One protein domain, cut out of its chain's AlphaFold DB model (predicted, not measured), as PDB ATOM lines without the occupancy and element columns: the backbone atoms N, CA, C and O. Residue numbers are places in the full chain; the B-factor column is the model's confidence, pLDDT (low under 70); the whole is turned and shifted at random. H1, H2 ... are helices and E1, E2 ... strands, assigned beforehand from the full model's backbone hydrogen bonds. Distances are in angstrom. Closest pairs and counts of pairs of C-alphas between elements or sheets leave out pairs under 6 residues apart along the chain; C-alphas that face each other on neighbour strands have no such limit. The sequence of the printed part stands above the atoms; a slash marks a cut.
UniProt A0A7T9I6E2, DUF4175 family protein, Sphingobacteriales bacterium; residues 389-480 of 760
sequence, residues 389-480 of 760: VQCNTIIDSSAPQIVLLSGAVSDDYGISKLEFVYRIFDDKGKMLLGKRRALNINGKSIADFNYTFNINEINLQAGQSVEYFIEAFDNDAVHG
ATOM      1  N   VAL A 389     -36.186  43.470   9.961       94.88
ATOM      2  CA  VAL A 389     -34.999  42.613   9.845       94.88
ATOM      3  C   VAL A 389     -33.798  43.330  10.439       94.88
ATOM      4  O   VAL A 389     -33.261  44.267   9.848       94.88
ATOM      5  N   GLN A 390     -33.336  42.849  11.589       93.88
ATOM      6  CA  GLN A 390     -32.080  43.281  12.187       93.88
ATOM      7  C   GLN A 390     -31.020  42.222  11.922       93.88
ATOM      8  O   GLN A 390     -31.186  41.062  12.287       93.88
ATOM      9  N   CYS A 391     -29.927  42.621  11.280       94.81
ATOM     10  CA  CYS A 391     -28.800  41.750  10.985       94.81
ATOM     11  C   CYS A 391     -27.516  42.451  11.407       94.81
ATOM     12  O   CYS A 391     -27.338  43.631  11.117       94.81
ATOM     13  N   ASN A 392     -26.624  41.704  12.044       93.56
ATOM     14  CA  ASN A 392     -25.264  42.104  12.353       93.56
ATOM     15  C   ASN A 392     -24.295  41.117  11.695       93.56
ATOM     16  O   ASN A 392     -24.588  39.927  11.569       93.56
ATOM     17  N   THR A 393     -23.134  41.616  11.283       92.81
ATOM     18  CA  THR A 393     -22.059  40.807  10.702       92.81
ATOM     19  C   THR A 393     -20.876  40.755  11.650       92.81
ATOM     20  O   THR A 393     -20.403  41.798  12.100       92.81
ATOM     21  N   ILE A 394     -20.372  39.553  11.906       92.56
ATOM     22  CA  ILE A 394     -19.132  39.322  12.647       92.56
ATOM     23  C   ILE A 394     -18.101  38.795  11.647       92.56
ATOM     24  O   ILE A 394     -18.370  37.826  10.932       92.56
ATOM     25  N   ILE A 395     -16.950  39.464  11.583       91.88
ATOM     26  CA  ILE A 395     -15.848  39.162  10.663       91.88
ATOM     27  C   ILE A 395     -14.568  39.054  11.489       91.88
ATOM     28  O   ILE A 395     -14.282  39.938  12.297       91.88
ATOM     29  N   ASP A 396     -13.811  37.980  11.287       88.44
ATOM     30  CA  ASP A 396     -12.472  37.816  11.853       88.44
ATOM     31  C   ASP A 396     -11.448  38.487  10.926       88.44
ATOM     32  O   ASP A 396     -11.443  38.241   9.719       88.44
ATOM     33  N   SER A 397     -10.570  39.330  11.474       82.12
ATOM     34  CA  SER A 397      -9.516  39.999  10.702       82.12
ATOM     35  C   SER A 397      -8.513  39.020  10.085       82.12
ATOM     36  O   SER A 397      -7.921  39.336   9.056       82.12
ATOM     37  N   SER A 398      -8.343  37.831  10.671       79.88
ATOM     38  CA  SER A 398      -7.494  36.768  10.120       79.88
ATOM     39  C   SER A 398      -8.153  35.990   8.974       79.88
ATOM     40  O   SER A 398      -7.449  35.397   8.155       79.88
ATOM     41  N   ALA A 399      -9.488  36.012   8.879       85.06
ATOM     42  CA  ALA A 399     -10.267  35.278   7.881       85.06
ATOM     43  C   ALA A 399     -11.467  36.106   7.368       85.06
ATOM     44  O   ALA A 399     -12.624  35.720   7.566       85.06
ATOM     45  N   PRO A 400     -11.224  37.231   6.665       85.12
ATOM     46  CA  PRO A 400     -12.279  38.155   6.241       85.12
ATOM     47  C   PRO A 400     -13.278  37.546   5.243       85.12
ATOM     48  O   PRO A 400     -14.352  38.104   5.021       85.12
ATOM     49  N   GLN A 401     -12.950  36.397   4.642       88.31
ATOM     50  CA  GLN A 401     -13.810  35.675   3.704       88.31
ATOM     51  C   GLN A 401     -14.885  34.815   4.391       88.31
ATOM     52  O   GLN A 401     -15.775  34.307   3.709       88.31
ATOM     53  N   ILE A 402     -14.828  34.626   5.714       92.38
ATOM     54  CA  ILE A 402     -15.839  33.884   6.477       92.38
ATOM     55  C   ILE A 402     -16.640  34.883   7.308       92.38
ATOM     56  O   ILE A 402     -16.155  35.426   8.298       92.38
ATOM     57  N   VAL A 403     -17.889  35.112   6.911       93.94
ATOM     58  CA  VAL A 403     -18.769  36.101   7.541       93.94
ATOM     59  C   VAL A 403     -19.879  35.389   8.300       93.94
ATOM     60  O   VAL A 403     -20.640  34.619   7.713       93.94
ATOM     61  N   LEU A 404     -20.020  35.671   9.594       94.62
ATOM     62  CA  LEU A 404     -21.174  35.224  10.372       94.62
ATOM     63  C   LEU A 404     -22.239  36.322  10.380       94.62
ATOM     64  O   LEU A 404     -22.029  37.402  10.931       94.62
ATOM     65  N   LEU A 405     -23.392  36.029   9.787       94.44
ATOM     66  CA  LEU A 405     -24.593  36.848   9.871       94.44
ATOM     67  C   LEU A 405     -25.440  36.356  11.042       94.44
ATOM     68  O   LEU A 405     -25.861  35.199  11.060       94.44
ATOM     69  N   SER A 406     -25.693  37.230  12.008       93.81
ATOM     70  CA  SER A 406     -26.514  36.935  13.181       93.81
ATOM     71  C   SER A 406     -27.506  38.062  13.414       93.81
ATOM     72  O   SER A 406     -27.165  39.239  13.275       93.81
ATOM     73  N   GLY A 407     -28.742  37.721  13.748       93.25
ATOM     74  CA  GLY A 407     -29.779  38.722  13.915       93.25
ATOM     75  C   GLY A 407     -31.141  38.145  14.257       93.25
ATOM     76  O   GLY A 407     -31.282  36.951  14.515       93.25
ATOM     77  N   ALA A 408     -32.138  39.024  14.238       92.62
ATOM     78  CA  ALA A 408     -33.521  38.697  14.539       92.62
ATOM     79  C   ALA A 408     -34.457  39.328  13.507       92.62
ATOM     80  O   ALA A 408     -34.232  40.441  13.019       92.62
ATOM     81  N   VAL A 409     -35.525  38.605  13.195       93.44
ATOM     82  CA  VAL A 409     -36.643  39.089  12.390       93.44
ATOM     83  C   VAL A 409     -37.898  39.145  13.238       93.44
ATOM     84  O   VAL A 409     -38.139  38.248  14.050       93.44
ATOM     85  N   SER A 410     -38.687  40.199  13.063       92.81
ATOM     86  CA  SER A 410     -39.946  40.372  13.776       92.81
ATOM     87  C   SER A 410     -41.056  40.895  12.878       92.81
ATOM     88  O   SER A 410     -40.810  41.649  11.944       92.81
ATOM     89  N   ASP A 411     -42.277  40.476  13.171       93.38
ATOM     90  CA  ASP A 411     -43.496  40.843  12.459       93.38
ATOM     91  C   ASP A 411     -44.693  40.796  13.422       93.38
ATOM     92  O   ASP A 411     -44.607  40.182  14.493       93.38
ATOM     93  N   ASP A 412     -45.795  41.465  13.090       88.88
ATOM     94  CA  ASP A 412     -46.990  41.506  13.937       88.88
ATOM     95  C   ASP A 412     -47.806  40.203  13.888       88.88
ATOM     96  O   ASP A 412     -48.347  39.793  14.923       88.88
ATOM     97  N   TYR A 413     -47.843  39.504  12.748       88.25
ATOM     98  CA  TYR A 413     -48.633  38.279  12.574       88.25
ATOM     99  C   TYR A 413     -47.794  37.027  12.312       88.25
ATOM    100  O   TYR A 413     -48.174  35.941  12.768       88.25
ATOM    101  N   GLY A 414     -46.637  37.149  11.665       89.50
ATOM    102  CA  GLY A 414     -45.712  36.035  11.489       89.50
ATOM    103  C   GLY A 414     -44.808  36.148  10.268       89.50
ATOM    104  O   GLY A 414     -45.175  36.669   9.224       89.50
ATOM    105  N   ILE A 415     -43.629  35.537  10.368       90.69
ATOM    106  CA  ILE A 415     -42.698  35.420   9.244       90.69
ATOM    107  C   ILE A 415     -42.991  34.125   8.475       90.69
ATOM    108  O   ILE A 415     -42.954  33.034   9.051       90.69
ATOM    109  N   SER A 416     -43.240  34.228   7.169       89.75
ATOM    110  CA  SER A 416     -43.449  33.067   6.293       89.75
ATOM    111  C   SER A 416     -42.146  32.501   5.740       89.75
ATOM    112  O   SER A 416     -42.010  31.284   5.583       89.75
ATOM    113  N   LYS A 417     -41.179  33.374   5.439       91.44
ATOM    114  CA  LYS A 417     -39.937  32.997   4.767       91.44
ATOM    115  C   LYS A 417     -38.780  33.888   5.192       91.44
ATOM    116  O   LYS A 417     -38.934  35.097   5.328       91.44
ATOM    117  N   LEU A 418     -37.608  33.283   5.332       94.19
ATOM    118  CA  LEU A 418     -36.353  33.984   5.556       94.19
ATOM    119  C   LEU A 418     -35.324  33.468   4.559       94.19
ATOM    120  O   LEU A 418     -35.109  32.259   4.454       94.19
ATOM    121  N   GLU A 419     -34.704  34.367   3.808       95.62
ATOM    122  CA  GLU A 419     -33.757  34.017   2.759       95.62
ATOM    123  C   GLU A 419     -32.456  34.806   2.931       95.62
ATOM    124  O   GLU A 419     -32.457  36.027   3.072       95.62
ATOM    125  N   PHE A 420     -31.328  34.102   2.881       95.75
ATOM    126  CA  PHE A 420     -30.036  34.715   2.615       95.75
ATOM    127  C   PHE A 420     -29.908  34.953   1.115       95.75
ATOM    128  O   PHE A 420     -30.057  34.023   0.315       95.75
ATOM    129  N   VAL A 421     -29.626  36.191   0.728       96.38
ATOM    130  CA  VAL A 421     -29.489  36.591  -0.669       96.38
ATOM    131  C   VAL A 421     -28.089  37.134  -0.878       96.38
ATOM    132  O   VAL A 421     -27.640  37.994  -0.125       96.38
ATOM    133  N   TYR A 422     -27.416  36.659  -1.923       95.75
ATOM    134  CA  TYR A 422     -26.169  37.259  -2.376       95.75
ATOM    135  C   TYR A 422     -26.170  37.478  -3.882       95.75
ATOM    136  O   TYR A 422     -26.808  36.742  -4.646       95.75
ATOM    137  N   ARG A 423     -25.447  38.510  -4.305       95.88
ATOM    138  CA  ARG A 423     -25.320  38.954  -5.690       95.88
ATOM    139  C   ARG A 423     -23.864  39.245  -5.988       95.88
ATOM    140  O   ARG A 423     -23.219  39.964  -5.239       95.88
ATOM    141  N   ILE A 424     -23.371  38.690  -7.082       95.31
ATOM    142  CA  ILE A 424     -22.017  38.918  -7.571       95.31
ATOM    143  C   ILE A 424     -22.081  39.988  -8.653       95.31
ATOM    144  O   ILE A 424     -22.901  39.899  -9.572       95.31
ATOM    145  N   PHE A 425     -21.194  40.965  -8.548       93.25
ATOM    146  CA  PHE A 425     -21.009  42.046  -9.499       93.25
ATOM    147  C   PHE A 425     -19.613  41.964 -10.111       93.25
ATOM    148  O   PHE A 425     -18.658  41.555  -9.443       93.25
ATOM    149  N   ASP A 426     -19.505  42.353 -11.378       88.00
ATOM    150  CA  ASP A 426     -18.211  42.594 -12.006       88.00
ATOM    151  C   ASP A 426     -17.561  43.894 -11.500       88.00
ATOM    152  O   ASP A 426     -18.121  44.635 -10.686       88.00
ATOM    153  N   ASP A 427     -16.353  44.152 -11.990       80.44
ATOM    154  CA  ASP A 427     -15.547  45.344 -11.715       80.44
ATOM    155  C   ASP A 427     -16.242  46.662 -12.113       80.44
ATOM    156  O   ASP A 427     -15.920  47.719 -11.570       80.44
ATOM    157  N   LYS A 428     -17.225  46.604 -13.021       79.00
ATOM    158  CA  LYS A 428     -18.010  47.743 -13.523       79.00
ATOM    159  C   LYS A 428     -19.388  47.863 -12.865       79.00
ATOM    160  O   LYS A 428     -20.183  48.716 -13.263       79.00
ATOM    161  N   GLY A 429     -19.683  47.032 -11.864       81.88
ATOM    162  CA  GLY A 429     -20.943  47.059 -11.123       81.88
ATOM    163  C   GLY A 429     -22.121  46.403 -11.851       81.88
ATOM    164  O   GLY A 429     -23.270  46.568 -11.435       81.88
ATOM    165  N   LYS A 430     -21.883  45.638 -12.922       86.50
ATOM    166  CA  LYS A 430     -22.916  44.823 -13.568       86.50
ATOM    167  C   LYS A 430     -23.117  43.534 -12.778       86.50
ATOM    168  O   LYS A 430     -22.176  42.795 -12.502       86.50
ATOM    169  N   MET A 431     -24.372  43.229 -12.457       90.50
ATOM    170  CA  MET A 431     -24.727  41.971 -11.802       90.50
ATOM    171  C   MET A 431     -24.459  40.786 -12.739       90.50
ATOM    172  O   MET A 431     -25.000  40.722 -13.845       90.50
ATOM    173  N   LEU A 432     -23.651  39.837 -12.273       89.19
ATOM    174  CA  LEU A 432     -23.332  38.595 -12.974       89.19
ATOM    175  C   LEU A 432     -24.257  37.454 -12.548       89.19
ATOM    176  O   LEU A 432     -24.702  36.664 -13.377       89.19
ATOM    177  N   LEU A 433     -24.536  37.358 -11.246       91.62
ATOM    178  CA  LEU A 433     -25.262  36.238 -10.654       91.62
ATOM    179  C   LEU A 433     -25.950  36.676  -9.361       91.62
ATOM    180  O   LEU A 433     -25.378  37.428  -8.582       91.62
ATOM    181  N   GLY A 434     -27.150  36.162  -9.102       90.38
ATOM    182  CA  GLY A 434     -27.820  36.274  -7.810       90.38
ATOM    183  C   GLY A 434     -28.315  34.908  -7.354       90.38
ATOM    184  O   GLY A 434     -28.917  34.177  -8.143       90.38
ATOM    185  N   LYS A 435     -28.074  34.551  -6.092       93.31
ATOM    186  CA  LYS A 435     -28.636  33.341  -5.480       93.31
ATOM    187  C   LYS A 435     -29.348  33.675  -4.180       93.31
ATOM    188  O   LYS A 435     -29.019  34.633  -3.485       93.31
ATOM    189  N   ARG A 436     -30.341  32.846  -3.880       95.00
ATOM    190  CA  ARG A 436     -31.155  32.897  -2.668       95.00
ATOM    191  C   ARG A 436     -31.049  31.547  -1.976       95.00
ATOM    192  O   ARG A 436     -31.103  30.512  -2.642       95.00
ATOM    193  N   ARG A 437     -30.900  31.548  -0.657       93.69
ATOM    194  CA  ARG A 437     -30.877  30.345   0.174       93.69
ATOM    195  C   ARG A 437     -31.882  30.511   1.300       93.69
ATOM    196  O   ARG A 437     -31.761  31.434   2.095       93.69
ATOM    197  N   ALA A 438     -32.854  29.609   1.368       93.06
ATOM    198  CA  ALA A 438     -33.813  29.600   2.462       93.06
ATOM    199  C   ALA A 438     -33.108  29.266   3.786       93.06
ATOM    200  O   ALA A 438     -32.300  28.334   3.852       93.06
ATOM    201  N   LEU A 439     -33.427  30.034   4.822       91.44
ATOM    202  CA  LEU A 439     -33.034  29.791   6.201       91.44
ATOM    203  C   LEU A 439     -34.218  29.174   6.948       91.44
ATOM    204  O   LEU A 439     -35.374  29.521   6.707       91.44
ATOM    205  N   ASN A 440     -33.927  28.245   7.855       85.44
ATOM    206  CA  ASN A 440     -34.965  27.602   8.651       85.44
ATOM    207  C   ASN A 440     -35.486  28.576   9.708       85.44
ATOM    208  O   ASN A 440     -34.714  29.094  10.511       85.44
ATOM    209  N   ILE A 441     -36.802  28.776   9.728       83.00
ATOM    210  CA  ILE A 441     -37.502  29.579  10.730       83.00
ATOM    211  C   ILE A 441     -38.703  28.807  11.270       83.00
ATOM    212  O   ILE A 441     -39.319  28.014  10.561       83.00
ATOM    213  N   ASN A 442     -39.069  29.068  12.525       69.62
ATOM    214  CA  ASN A 442     -40.161  28.365  13.205       69.62
ATOM    215  C   ASN A 442     -41.542  29.030  13.016       69.62
ATOM    216  O   ASN A 442     -42.432  28.804  13.832       69.62
ATOM    217  N   GLY A 443     -41.728  29.863  11.982       66.81
ATOM    218  CA  GLY A 443     -43.017  30.498  11.653       66.81
ATOM    219  C   GLY A 443     -43.612  31.384  12.758       66.81
ATOM    220  O   GLY A 443     -44.821  31.594  12.801       66.81
ATOM    221  N   LYS A 444     -42.784  31.855  13.698       77.56
ATOM    222  CA  LYS A 444     -43.193  32.738  14.799       77.56
ATOM    223  C   LYS A 444     -43.127  34.205  14.364       77.56
ATOM    224  O   LYS A 444     -42.375  34.547  13.456       77.56
ATOM    225  N   SER A 445     -43.849  35.067  15.080       82.12
ATOM    226  CA  SER A 445     -43.768  36.534  14.966       82.12
ATOM    227  C   SER A 445     -42.376  37.091  15.268       82.12
ATOM    228  O   SER A 445     -42.067  38.196  14.857       82.12
ATOM    229  N   ILE A 446     -41.529  36.346  15.986       87.75
ATOM    230  CA  ILE A 446     -40.124  36.690  16.226       87.75
ATOM    231  C   ILE A 446     -39.280  35.434  16.005       87.75
ATOM    232  O   ILE A 446     -39.606  34.369  16.545       87.75
ATOM    233  N   ALA A 447     -38.207  35.554  15.228       88.06
ATOM    234  CA  ALA A 447     -37.254  34.476  14.997       88.06
ATOM    235  C   ALA A 447     -35.817  35.006  14.936       88.06
ATOM    236  O   ALA A 447     -35.526  35.946  14.201       88.06
ATOM    237  N   ASP A 448     -34.920  34.348  15.665       91.50
ATOM    238  CA  ASP A 448     -33.484  34.585  15.563       91.50
ATOM    239  C   ASP A 448     -32.894  33.717  14.448       91.50
ATOM    240  O   ASP A 448     -33.346  32.590  14.210       91.50
ATOM    241  N   PHE A 449     -31.860  34.218  13.779       91.81
ATOM    242  CA  PHE A 449     -31.126  33.471  12.765       91.81
ATOM    243  C   PHE A 449     -29.619  33.635  12.941       91.81
ATOM    244  O   PHE A 449     -29.120  34.689  13.329       91.81
ATOM    245  N   ASN A 450     -28.895  32.570  12.602       93.25
ATOM    246  CA  ASN A 450     -27.444  32.556  12.485       93.25
ATOM    247  C   ASN A 450     -27.084  31.862  11.172       93.25
ATOM    248  O   ASN A 450     -27.521  30.735  10.926       93.25
ATOM    249  N   TYR A 451     -26.305  32.527  10.328       94.25
ATOM    250  CA  TYR A 451     -25.885  32.001   9.040       94.25
ATOM    251  C   TYR A 451     -24.426  32.348   8.762       94.25
ATOM    252  O   TYR A 451     -24.052  33.516   8.716       94.25
ATOM    253  N   THR A 452     -23.606  31.324   8.538       94.56
ATOM    254  CA  THR A 452     -22.212  31.498   8.128       94.56
ATOM    255  C   THR A 452     -22.129  31.517   6.609       94.56
ATOM    256  O   THR A 452     -22.507  30.551   5.943       94.56
ATOM    257  N   PHE A 453     -21.612  32.612   6.061       94.88
ATOM    258  CA  PHE A 453     -21.333  32.771   4.647       94.88
ATOM    259  C   PHE A 453     -19.829  32.667   4.392       94.88
ATOM    260  O   PHE A 453     -19.058  33.532   4.799       94.88
ATOM    261  N   ASN A 454     -19.423  31.598   3.710       93.88
ATOM    262  CA  ASN A 454     -18.053  31.410   3.257       93.88
ATOM    263  C   ASN A 454     -17.914  31.926   1.819       93.88
ATOM    264  O   ASN A 454     -18.370  31.293   0.866       93.88
ATOM    265  N   ILE A 455     -17.276  33.083   1.664       91.81
ATOM    266  CA  ILE A 455     -17.078  33.756   0.375       91.81
ATOM    267  C   ILE A 455     -16.133  32.947  -0.530       91.81
ATOM    268  O   ILE A 455     -16.229  33.030  -1.753       91.81
ATOM    269  N   ASN A 456     -15.275  32.089   0.030       87.25
ATOM    270  CA  ASN A 456     -14.390  31.249  -0.781       87.25
ATOM    271  C   ASN A 456     -15.173  30.221  -1.618       87.25
ATOM    272  O   ASN A 456     -14.745  29.871  -2.711       87.25
ATOM    273  N   GLU A 457     -16.361  29.791  -1.172       88.62
ATOM    274  CA  GLU A 457     -17.185  28.806  -1.895       88.62
ATOM    275  C   GLU A 457     -17.789  29.351  -3.196       88.62
ATOM    276  O   GLU A 457     -18.194  28.577  -4.067       88.62
ATOM    277  N   ILE A 458     -17.867  30.677  -3.345       88.44
ATOM    278  CA  ILE A 458     -18.414  31.310  -4.550       88.44
ATOM    279  C   ILE A 458     -17.347  31.616  -5.609       88.44
ATOM    280  O   ILE A 458     -17.711  32.094  -6.682       88.44
ATOM    281  N   ASN A 459     -16.068  31.303  -5.346       84.62
ATOM    282  CA  ASN A 459     -14.942  31.448  -6.281       84.62
ATOM    283  C   ASN A 459     -14.917  32.810  -7.006       84.62
ATOM    284  O   ASN A 459     -14.839  32.871  -8.238       84.62
ATOM    285  N   LEU A 460     -15.004  33.906  -6.238       87.38
ATOM    286  CA  LEU A 460     -14.919  35.263  -6.786       87.38
ATOM    287  C   LEU A 460     -13.626  35.445  -7.581       87.38
ATOM    288  O   LEU A 460     -12.530  35.171  -7.087       87.38
ATOM    289  N   GLN A 461     -13.767  35.947  -8.805       85.75
ATOM    290  CA  GLN A 461     -12.627  36.358  -9.617       85.75
ATOM    291  C   GLN A 461     -12.083  37.698  -9.109       85.75
ATOM    292  O   GLN A 461     -12.797  38.468  -8.460       85.75
ATOM    293  N   ALA A 462     -10.817  37.984  -9.401       84.62
ATOM    294  CA  ALA A 462     -10.193  39.250  -9.030       84.62
ATOM    295  C   ALA A 462     -11.004  40.451  -9.562       84.62
ATOM    296  O   ALA A 462     -11.459  40.452 -10.706       84.62
ATOM    297  N   GLY A 463     -11.212  41.459  -8.712       85.19
ATOM    298  CA  GLY A 463     -11.986  42.668  -9.020       85.19
ATOM    299  C   GLY A 463     -13.505  42.528  -8.876       85.19
ATOM    300  O   GLY A 463     -14.200  43.544  -8.842       85.19
ATOM    301  N   GLN A 464     -14.033  41.307  -8.745       91.44
ATOM    302  CA  GLN A 464     -15.457  41.097  -8.485       91.44
ATOM    303  C   GLN A 464     -15.822  41.458  -7.046       91.44
ATOM    304  O   GLN A 464     -15.015  41.366  -6.116       91.44
ATOM    305  N   SER A 465     -17.087  41.817  -6.849       93.75
ATOM    306  CA  SER A 465     -17.641  42.024  -5.515       93.75
ATOM    307  C   SER A 465     -18.893  41.192  -5.290       93.75
ATOM    308  O   SER A 465     -19.618  40.865  -6.230       93.75
ATOM    309  N   VAL A 466     -19.143  40.838  -4.035       95.19
ATOM    310  CA  VAL A 466     -20.376  40.190  -3.602       95.19
ATOM    311  C   VAL A 466     -21.118  41.110  -2.642       95.19
ATOM    312  O   VAL A 466     -20.577  41.503  -1.613       95.19
ATOM    313  N   GLU A 467     -22.354  41.452  -2.987       95.69
ATOM    314  CA  GLU A 467     -23.335  42.050  -2.081       95.69
ATOM    315  C   GLU A 467     -24.133  40.923  -1.434       95.69
ATOM    316  O   GLU A 467     -24.567  40.000  -2.127       95.69
ATOM    317  N   TYR A 468     -24.371  40.995  -0.132       95.38
ATOM    318  CA  TYR A 468     -25.197  40.025   0.567       95.38
ATOM    319  C   TYR A 468     -26.041  40.675   1.665       95.38
ATOM    320  O   TYR A 468     -25.637  41.644   2.310       95.38
ATOM    321  N   PHE A 469     -27.246  40.142   1.858       96.31
ATOM    322  CA  PHE A 469     -28.221  40.606   2.843       96.31
ATOM    323  C   PHE A 469     -29.203  39.487   3.197       96.31
ATOM    324  O   PHE A 469     -29.274  38.445   2.536       96.31
ATOM    325  N   ILE A 470     -29.981  39.719   4.247       96.31
ATOM    326  CA  ILE A 470     -31.086  38.855   4.654       96.31
ATOM    327  C   ILE A 470     -32.394  39.500   4.201       96.31
ATOM    328  O   ILE A 470     -32.597  40.698   4.395       96.31
ATOM    329  N   GLU A 471     -33.275  38.717   3.588       95.94
ATOM    330  CA  GLU A 471     -34.619  39.133   3.185       95.94
ATOM    331  C   GLU A 471     -35.654  38.291   3.936       95.94
ATOM    332  O   GLU A 471     -35.618  37.059   3.888       95.94
ATOM    333  N   ALA A 472     -36.564  38.957   4.644       94.75
ATOM    334  CA  ALA A 472     -37.675  38.324   5.342       94.75
ATOM    335  C   ALA A 472     -38.988  38.638   4.630       94.75
ATOM    336  O   ALA A 472     -39.164  39.736   4.101       94.75
ATOM    337  N   PHE A 473     -39.897  37.672   4.653       93.19
ATOM    338  CA  PHE A 473     -41.237  37.769   4.095       93.19
ATOM    339  C   PHE A 473     -42.255  37.506   5.200       93.19
ATOM    340  O   PHE A 473     -42.131  36.510   5.921       93.19
ATOM    341  N   ASP A 474     -43.256  38.369   5.321       92.44
ATOM    342  CA  ASP A 474     -44.384  38.160   6.234       92.44
ATOM    343  C   ASP A 474     -45.344  37.080   5.713       92.44
ATOM    344  O   ASP A 474     -45.111  36.442   4.677       92.44
ATOM    345  N   ASN A 475     -46.411  36.820   6.463       89.69
ATOM    346  CA  ASN A 475     -47.450  35.859   6.121       89.69
ATOM    347  C   ASN A 475     -48.755  36.511   5.617       89.69
ATOM    348  O   ASN A 475     -49.791  35.837   5.646       89.69
ATOM    349  N   ASP A 476     -48.716  37.760   5.125       89.44
ATOM    350  CA  ASP A 476     -49.898  38.486   4.641       89.44
ATOM    351  C   ASP A 476     -50.572  37.705   3.495       89.44
ATOM    352  O   ASP A 476     -50.068  37.581   2.374       89.44
ATOM    353  N   ALA A 477     -51.749  37.146   3.781       86.44
ATOM    354  CA  ALA A 477     -52.540  36.383   2.815       86.44
ATOM    355  C   ALA A 477     -53.559  37.248   2.050       86.44
ATOM    356  O   ALA A 477     -54.267  36.743   1.175       86.44
ATOM    357  N   VAL A 478     -53.701  38.527   2.408       87.06
ATOM    358  CA  VAL A 478     -54.691  39.450   1.840       87.06
ATOM    359  C   VAL A 478     -54.116  40.167   0.628       87.06
ATOM    360  O   VAL A 478     -54.750  40.146  -0.427       87.06
ATOM    361  N   HIS A 479     -52.930  40.761   0.766       85.75
ATOM    362  CA  HIS A 479     -52.221  41.425  -0.338       85.75
ATOM    363  C   HIS A 479     -51.111  40.558  -0.941       85.75
ATOM    364  O   HIS A 479     -50.607  40.866  -2.021       85.75
ATOM    365  N   GLY A 480     -50.785  39.449  -0.278       86.44
ATOM    366  CA  GLY A 480     -49.643  38.601  -0.587       86.44
ATOM    367  C   GLY A 480     -48.427  38.968   0.273       86.44
ATOM    368  O   GLY A 480     -48.376  40.085   0.788       86.44
TER     369      GLY A 480
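What this domain is: This is residues 389 to 480 of the 760 residues of the protein "DUF4175 family protein" of Sphingobacteriales bacterium (UniProt A0A7T9I6E2). Two twisted sheets of three strands each, E4 - E3 - E6 and E1 - E2 - E5, stand face to face as a sandwich, their strands crossed at 35 degrees. The sheets come close where E2 ends and E3 begins and splay apart toward the turns of the hairpins E1-E2 and E3-E4, where the four-residue helix H1 only grazes the sheet E1 E2 E5. The printed part has 92 residues, with six named strands and one named helix in the order E1 E2 E3 E4 E5 H1 E6; both sheets are antiparallel and the class is mostly strand. It is only just loose, close to compact, with a radius of gyration of the C-alphas of 15.1 A, and only just elongated, spanning 45 by 30 by 17 A.

Where its parts are: In one sheet, E3 is residues 415 to 425, 29.4 A from first to last C-alpha, beside E4, residues 431 to 439, 23.3 A, and E6, residues 465 to 474, 29.5 A. E6 ends at C-alpha 474 (-44.384, 38.160, 6.234). In the other, E2, residues 399 to 410, is the longest strand by residues and measures 30.7 A; it bends by 53 degrees at residue 402. Beside it are E1, residues 389 to 396, 23.1 A, which begins at C-alpha 389 (-34.999, 42.613, 9.845), and E5, residues 446 to 454, 26.1 A. H1 is residues 455 to 458, 5.7 A.

How they stand to each other: E3 is the inner strand of its sheet, antiparallel to E6 at 165 degrees, with N 421 and O 469 within hydrogen-bond range at 2.9 A. E3 and E4 form a hairpin at 154 degrees, with N 422 and O 435 at 3.0 A. In the facing sheet, E1 and E2 form a hairpin at 160 degrees, with N 392 and O 406 at 2.8 A. E2 and E5 are antiparallel at 167 degrees, with N 405 and O 451 at 2.8 A. The parts of the two sheets that face each other are 9.6 A centre to centre. The closest C-alphas of E1 and E6 are those of Val 389 and Ala 472, 6.8 A apart. E5 and E6 are apart. The closest C-alphas of E2 and H1 are those of Gln 401 and Ile 455, 5.0 A apart. H1 is too short for an O i to N i+4 pair; its one O i to N i+3 pair is within range.

The domain as a whole: The C-alphas of Ser 398 and Val 478, the two farthest apart, are 48.0 A apart. The printed part has no cut and no long link. The mean pLDDT of the printed part is 90.1, and residues 442 to 443 are under 70.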